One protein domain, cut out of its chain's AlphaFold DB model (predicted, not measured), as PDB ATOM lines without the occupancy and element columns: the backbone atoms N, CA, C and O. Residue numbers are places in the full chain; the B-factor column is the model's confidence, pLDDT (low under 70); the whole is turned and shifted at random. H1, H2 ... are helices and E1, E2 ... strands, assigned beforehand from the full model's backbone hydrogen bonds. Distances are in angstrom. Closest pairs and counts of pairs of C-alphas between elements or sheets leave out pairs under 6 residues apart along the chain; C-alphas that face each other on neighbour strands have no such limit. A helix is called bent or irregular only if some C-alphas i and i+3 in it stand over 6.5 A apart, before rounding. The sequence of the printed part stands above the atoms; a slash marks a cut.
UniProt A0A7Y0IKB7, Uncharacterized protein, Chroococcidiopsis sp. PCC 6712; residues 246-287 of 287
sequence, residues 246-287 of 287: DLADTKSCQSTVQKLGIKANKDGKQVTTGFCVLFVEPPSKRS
ATOM      1  N   ASP A 246      22.608  35.337  33.185       81.94
ATOM      2  CA  ASP A 246      21.934  34.190  32.572       81.94
ATOM      3  C   ASP A 246      22.933  33.077  32.231       81.94
ATOM      4  O   ASP A 246      22.560  31.912  32.137       81.94
ATOM      5  N   LEU A 247      24.210  33.442  32.082       82.50
ATOM      6  CA  LEU A 247      25.340  32.538  31.870       82.50
ATOM      7  C   LEU A 247      25.939  32.003  33.181       82.50
ATOM      8  O   LEU A 247      26.635  30.991  33.151       82.50
ATOM      9  N   ALA A 248      25.691  32.661  34.320       78.81
ATOM     10  CA  ALA A 248      26.244  32.260  35.617       78.81
ATOM     11  C   ALA A 248      25.660  30.940  36.159       78.81
ATOM     12  O   ALA A 248      26.354  30.216  36.871       78.81
ATOM     13  N   ASP A 249      24.407  30.615  35.832       80.50
ATOM     14  CA  ASP A 249      23.760  29.353  36.199       80.50
ATOM     15  C   ASP A 249      22.793  28.911  35.087       80.50
ATOM     16  O   ASP A 249      22.097  29.706  34.463       80.50
ATOM     17  N   THR A 250      22.685  27.605  34.865       76.38
ATOM     18  CA  THR A 250      21.735  27.034  33.899       76.38
ATOM     19  C   THR A 250      20.283  27.356  34.279       76.38
ATOM     20  O   THR A 250      19.424  27.492  33.405       76.38
ATOM     21  N   LYS A 251      19.986  27.515  35.577       80.94
ATOM     22  CA  LYS A 251      18.636  27.856  36.054       80.94
ATOM     23  C   LYS A 251      18.226  29.294  35.725       80.94
ATOM     24  O   LYS A 251      17.048  29.520  35.439       80.94
ATOM     25  N   SER A 252      19.156  30.254  35.749       82.62
ATOM     26  CA  SER A 252      18.840  31.657  35.444       82.62
ATOM     27  C   SER A 252      18.502  31.828  33.966       82.62
ATOM     28  O   SER A 252      17.450  32.389  33.657       82.62
ATOM     29  N   CYS A 253      19.278  31.211  33.070       83.94
ATOM     30  CA  CYS A 253      18.935  31.137  31.650       83.94
ATOM     31  C   CYS A 253      17.519  30.556  31.420       83.94
ATOM     32  O   CYS A 253      16.723  31.136  30.679       83.94
ATOM     33  N   GLN A 254      17.177  29.427  32.054       84.44
ATOM     34  CA  GLN A 254      15.870  28.789  31.842       84.44
ATOM     35  C   GLN A 254      14.716  29.662  32.349       84.44
ATOM     36  O   GLN A 254      13.658  29.711  31.719       84.44
ATOM     37  N   SER A 255      14.926  30.390  33.450       83.50
ATOM     38  CA  SER A 255      13.961  31.373  33.946       83.50
ATOM     39  C   SER A 255      13.749  32.510  32.944       83.50
ATOM     40  O   SER A 255      12.604  32.890  32.692       83.50
ATOM     41  N   THR A 256      14.818  33.022  32.326       83.69
ATOM     42  CA  THR A 256      14.725  34.060  31.289       83.69
ATOM     43  C   THR A 256      13.924  33.574  30.081       83.69
ATOM     44  O   THR A 256      13.016  34.269  29.631       83.69
ATOM     45  N   VAL A 257      14.166  32.351  29.601       86.75
ATOM     46  CA  VAL A 257      13.405  31.763  28.482       86.75
ATOM     47  C   VAL A 257      11.909  31.657  28.798       86.75
ATOM     48  O   VAL A 257      11.079  32.013  27.961       86.75
ATOM     49  N   GLN A 258      11.559  31.222  30.013       84.00
ATOM     50  CA  GLN A 258      10.163  31.134  30.455       84.00
ATOM     51  C   GLN A 258       9.495  32.511  30.524       84.00
ATOM     52  O   GLN A 258       8.368  32.661  30.055       84.00
ATOM     53  N   LYS A 259      10.195  33.523  31.055       85.31
ATOM     54  CA  LYS A 259       9.703  34.911  31.120       85.31
ATOM     55  C   LYS A 259       9.474  35.513  29.734       85.31
ATOM     56  O   LYS A 259       8.517  36.254  29.552       85.31
ATOM     57  N   LEU A 260      10.331  35.180  28.771       84.81
ATOM     58  CA  LEU A 260      10.218  35.647  27.387       84.81
ATOM     59  C   LEU A 260       9.163  34.878  26.572       84.81
ATOM     60  O   LEU A 260       8.860  35.274  25.451       84.81
ATOM     61  N   GLY A 261       8.613  33.775  27.094       85.19
ATOM     62  CA  GLY A 261       7.591  32.980  26.404       85.19
ATOM     63  C   GLY A 261       8.078  32.294  25.120       85.19
ATOM     64  O   GLY A 261       7.264  31.897  24.285       85.19
ATOM     65  N   ILE A 262       9.396  32.152  24.944       84.06
ATOM     66  CA  ILE A 262       9.994  31.598  23.726       84.06
ATOM     67  C   ILE A 262       9.866  30.071  23.744       84.06
ATOM     68  O   ILE A 262      10.107  29.417  24.758       84.06
ATOM     69  N   LYS A 263       9.506  29.490  22.596       84.81
ATOM     70  CA  LYS A 263       9.467  28.039  22.371       84.81
ATOM     71  C   LYS A 263      10.372  27.709  21.194       84.81
ATOM     72  O   LYS A 263      10.228  28.310  20.132       84.81
ATOM     73  N   ALA A 264      11.284  26.759  21.367       83.44
ATOM     74  CA  ALA A 264      12.118  26.286  20.271       83.44
ATOM     75  C   ALA A 264      11.439  25.098  19.579       83.44
ATOM     76  O   ALA A 264      10.723  24.322  20.211       83.44
ATOM     77  N   ASN A 265      11.640  24.949  18.273       86.56
ATOM     78  CA  ASN A 265      11.175  23.781  17.533       86.56
ATOM     79  C   ASN A 265      12.381  22.901  17.207       86.56
ATOM     80  O   ASN A 265      13.331  23.367  16.579       86.56
ATOM     81  N   LYS A 266      12.344  21.645  17.650       82.75
ATOM     82  CA  LYS A 266      13.366  20.646  17.354       82.75
ATOM     83  C   LYS A 266      12.683  19.414  16.775       82.75
ATOM     84  O   LYS A 266      11.801  18.843  17.413       82.75
ATOM     85  N   ASP A 267      13.066  19.036  15.559       85.25
ATOM     86  CA  ASP A 267      12.539  17.862  14.846       85.25
ATOM     87  C   ASP A 267      10.997  17.837  14.747       85.25
ATOM     88  O   ASP A 267      10.354  16.799  14.895       85.25
ATOM     89  N   GLY A 268      10.381  19.009  14.548       85.38
ATOM     90  CA  GLY A 268       8.925  19.160  14.437       85.38
ATOM     91  C   GLY A 268       8.176  19.154  15.774       85.38
ATOM     92  O   GLY A 268       6.949  19.261  15.781       85.38
ATOM     93  N   LYS A 269       8.880  19.058  16.909       82.31
ATOM     94  CA  LYS A 269       8.307  19.121  18.257       82.31
ATOM     95  C   LYS A 269       8.697  20.428  18.941       82.31
ATOM     96  O   LYS A 269       9.863  20.820  18.957       82.31
ATOM     97  N   GLN A 270       7.716  21.092  19.553       84.31
ATOM     98  CA  GLN A 270       7.992  22.243  20.410       84.31
ATOM     99  C   GLN A 270       8.679  21.770  21.691       84.31
ATOM    100  O   GLN A 270       8.139  20.943  22.425       84.31
ATOM    101  N   VAL A 271       9.860  22.316  21.956       83.62
ATOM    102  CA  VAL A 271      10.613  22.116  23.190       83.62
ATOM    103  C   VAL A 271      10.612  23.416  23.989       83.62
ATOM    104  O   VAL A 271      10.799  24.510  23.453       83.62
ATOM    105  N   THR A 272      10.348  23.292  25.286       74.81
ATOM    106  CA  THR A 272      10.232  24.415  26.232       74.81
ATOM    107  C   THR A 272      11.390  24.467  27.227       74.81
ATOM    108  O   THR A 272      11.485  25.407  28.009       74.81
ATOM    109  N   THR A 273      12.281  23.472  27.204       78.25
ATOM    110  CA  THR A 273      13.424  23.340  28.112       78.25
ATOM    111  C   THR A 273      14.674  22.901  27.348       78.25
ATOM    112  O   THR A 273      14.588  22.390  26.230       78.25
ATOM    113  N   GLY A 274      15.854  23.116  27.941       81.19
ATOM    114  CA  GLY A 274      17.133  22.694  27.357       81.19
ATOM    115  C   GLY A 274      17.740  23.656  26.330       81.19
ATOM    116  O   GLY A 274      18.626  23.251  25.584       81.19
ATOM    117  N   PHE A 275      17.290  24.913  26.284       84.62
ATOM    118  CA  PHE A 275      17.902  25.971  25.476       84.62
ATOM    119  C   PHE A 275      17.973  27.292  26.253       84.62
ATOM    120  O   PHE A 275      17.219  27.493  27.206       84.62
ATOM    121  N   CYS A 276      18.883  28.172  25.828       85.25
ATOM    122  CA  CYS A 276      19.065  29.527  26.346       85.25
ATOM    123  C   CYS A 276      18.895  30.539  25.218       85.25
ATOM    124  O   CYS A 276      19.133  30.226  24.052       85.25
ATOM    125  N   VAL A 277      18.524  31.763  25.579       86.38
ATOM    126  CA  VAL A 277      18.506  32.902  24.660       86.38
ATOM    127  C   VAL A 277      19.649  33.821  25.049       86.38
ATOM    128  O   VAL A 277      19.826  34.121  26.225       86.38
ATOM    129  N   LEU A 278      20.429  34.241  24.057       88.94
ATOM    130  CA  LEU A 278      21.488  35.220  24.236       88.94
ATOM    131  C   LEU A 278      21.094  36.504  23.531       88.94
ATOM    132  O   LEU A 278      20.709  36.499  22.361       88.94
ATOM    133  N   PHE A 279      21.227  37.612  24.243       88.00
ATOM    134  CA  PHE A 279      21.030  38.930  23.676       88.00
ATOM    135  C   PHE A 279      22.306  39.408  22.987       88.00
ATOM    136  O   PHE A 279      23.385  39.404  23.583       88.00
ATOM    137  N   VAL A 280      22.150  39.861  21.745       89.50
ATOM    138  CA  VAL A 280      23.216  40.438  20.906       89.50
ATOM    139  C   VAL A 280      23.256  41.967  20.963       89.50
ATOM    140  O   VAL A 280      24.014  42.596  20.235       89.50
ATOM    141  N   GLU A 281      22.454  42.562  21.847       88.75
ATOM    142  CA  GLU A 281      22.399  43.998  22.102       88.75
ATOM    143  C   GLU A 281      22.375  44.293  23.614       88.75
ATOM    144  O   GLU A 281      21.929  43.452  24.418       88.75
ATOM    145  N   PRO A 282      22.843  45.485  24.040       87.00
ATOM    146  CA  PRO A 282      22.845  45.868  25.446       87.00
ATOM    147  C   PRO A 282      21.414  45.984  26.001       87.00
ATOM    148  O   PRO A 282      20.495  46.298  25.246       87.00
ATOM    149  N   PRO A 283      21.208  45.801  27.322       84.75
ATOM    150  CA  PRO A 283      19.884  45.866  27.950       84.75
ATOM    151  C   PRO A 283      19.071  47.121  27.616       84.75
ATOM    152  O   PRO A 283      17.859  47.041  27.471       84.75
ATOM    153  N   SER A 284      19.735  48.263  27.425       86.06
ATOM    154  CA  SER A 284      19.103  49.543  27.087       86.06
ATOM    155  C   SER A 284      18.477  49.610  25.688       86.06
ATOM    156  O   SER A 284      17.746  50.557  25.414       86.06
ATOM    157  N   LYS A 285      18.762  48.648  24.801       87.44
ATOM    158  CA  LYS A 285      18.245  48.602  23.421       87.44
ATOM    159  C   LYS A 285      17.243  47.472  23.170       87.44
ATOM    160  O   LYS A 285      16.739  47.337  22.063       87.44
ATOM    161  N   ARG A 286      16.932  46.673  24.193       81.88
ATOM    162  CA  ARG A 286      15.990  45.552  24.104       81.88
ATOM    163  C   ARG A 286      14.580  46.094  24.343       81.88
ATOM    164  O   ARG A 286      14.192  46.282  25.492       81.88
ATOM    165  N   SER A 287      13.877  46.432  23.268       67.44
ATOM    166  CA  SER A 287      12.475  46.878  23.294       67.44
ATOM    167  C   SER A 287      11.505  45.717  23.441       67.44
ATOM    168  O   SER A 287      11.719  44.722  22.710       67.44
TER     169      SER A 287
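What this domain is: This is residues 246 to 287 of the 287 residues of an uncharacterized protein of Chroococcidiopsis sp. PCC 6712 (UniProt A0A7Y0IKB7). A single helix, H1, leads into a small two-stranded hairpin, E1 and E2, and a long tail with no named element then runs back past H1 and on to the far side of it. The hairpin end, residues 265 to 270, sticks out at one end of the long axis, and the tail's last part, residues 279 to 287, sticks out at the other, with H1 between them. The printed part has 42 residues, with one named helix and two named strands in the order H1, E1, E2; the sheet has the order E1 - E2 and is antiparallel. The class is mixed, helices and strands, with 17 residues, under half of those printed, in named elements. The whole is loose, with a radius of gyration of the C-alphas of 11.5 A, and only just elongated, spanning 34 by 22 by 15 A along its three main axes.

Where its parts are: The printed part begins at Asp 246, whose C-alpha is at (21.934, 34.190, 32.572). H1 is residues 250 to 260, from Thr 250 to Leu 260, and measures 15.8 A from first to last C-alpha. Its C-alphas go from (21.735, 27.034, 33.899) at residue 250 to (10.218, 35.647, 27.387) at residue 260, and x falls along the helix. E1 is residues 264 to 266, from Ala 264 to Lys 266, and is 6.5 A long. E2 is residues 269 to 271, from Lys 269 to Val 271, and is 6.2 A long; it ends with C-alpha 271 at (10.613, 22.116, 23.190). Residues 272 to 287, 16 residues, form a long stretch with no named element, though residues 283 to 285 make a short helical run within it. The last printed residue, Ser 287, has its C-alpha at (12.475, 46.878, 23.294).

How they stand to each other: H1 is neither bent nor irregular, and in it every O i to N i+4 pair is within hydrogen-bond range. A tight link of 3 residues joins H1 to E1. Another tight link, of 2 residues, joins E1 to E2, and these two strands are a hairpin. They are antiparallel neighbours, with an angle of 135 degrees between their N-to-C directions. C-alphas that face each other across the pair are those of Ala 264 and Val 271, 5.3 A apart, those of Asn 265 and Gln 270, 4.6 A apart, and those of Lys 266 and Lys 269, 5.4 A apart. At the link's end of the hairpin, N 266 and O 269 are within hydrogen-bond range at 2.9 A. At the other end, N 271 and O 264 are within range at 2.8 A. H1 and E2 are apart, with no C-alpha of the one within 8 A of the other.

The domain as a whole: The two C-alphas farthest apart are those of Asp 267, in the link between E1 and E2, and Ser 284, in the stretch after E2, at 34.6 A. The C-alphas of the first and last printed residues, Asp 246 and Ser 287, are 18.3 A apart. Residues 265 to 270 and residues 279 to 287 stand free. The C-alphas of residues 272 to 287 lie 3 to 18 A from the mean of all C-alphas. The links H1 to E1 and E1 to E2 are both tight, and no link between named elements is long. The printed part has no cut from residue 246 to residue 287, and Ser 287 is the chain's last residue. The mean pLDDT of the printed part is 83.5, and one residue, Ser 287, is under 70, where the model's confidence is low.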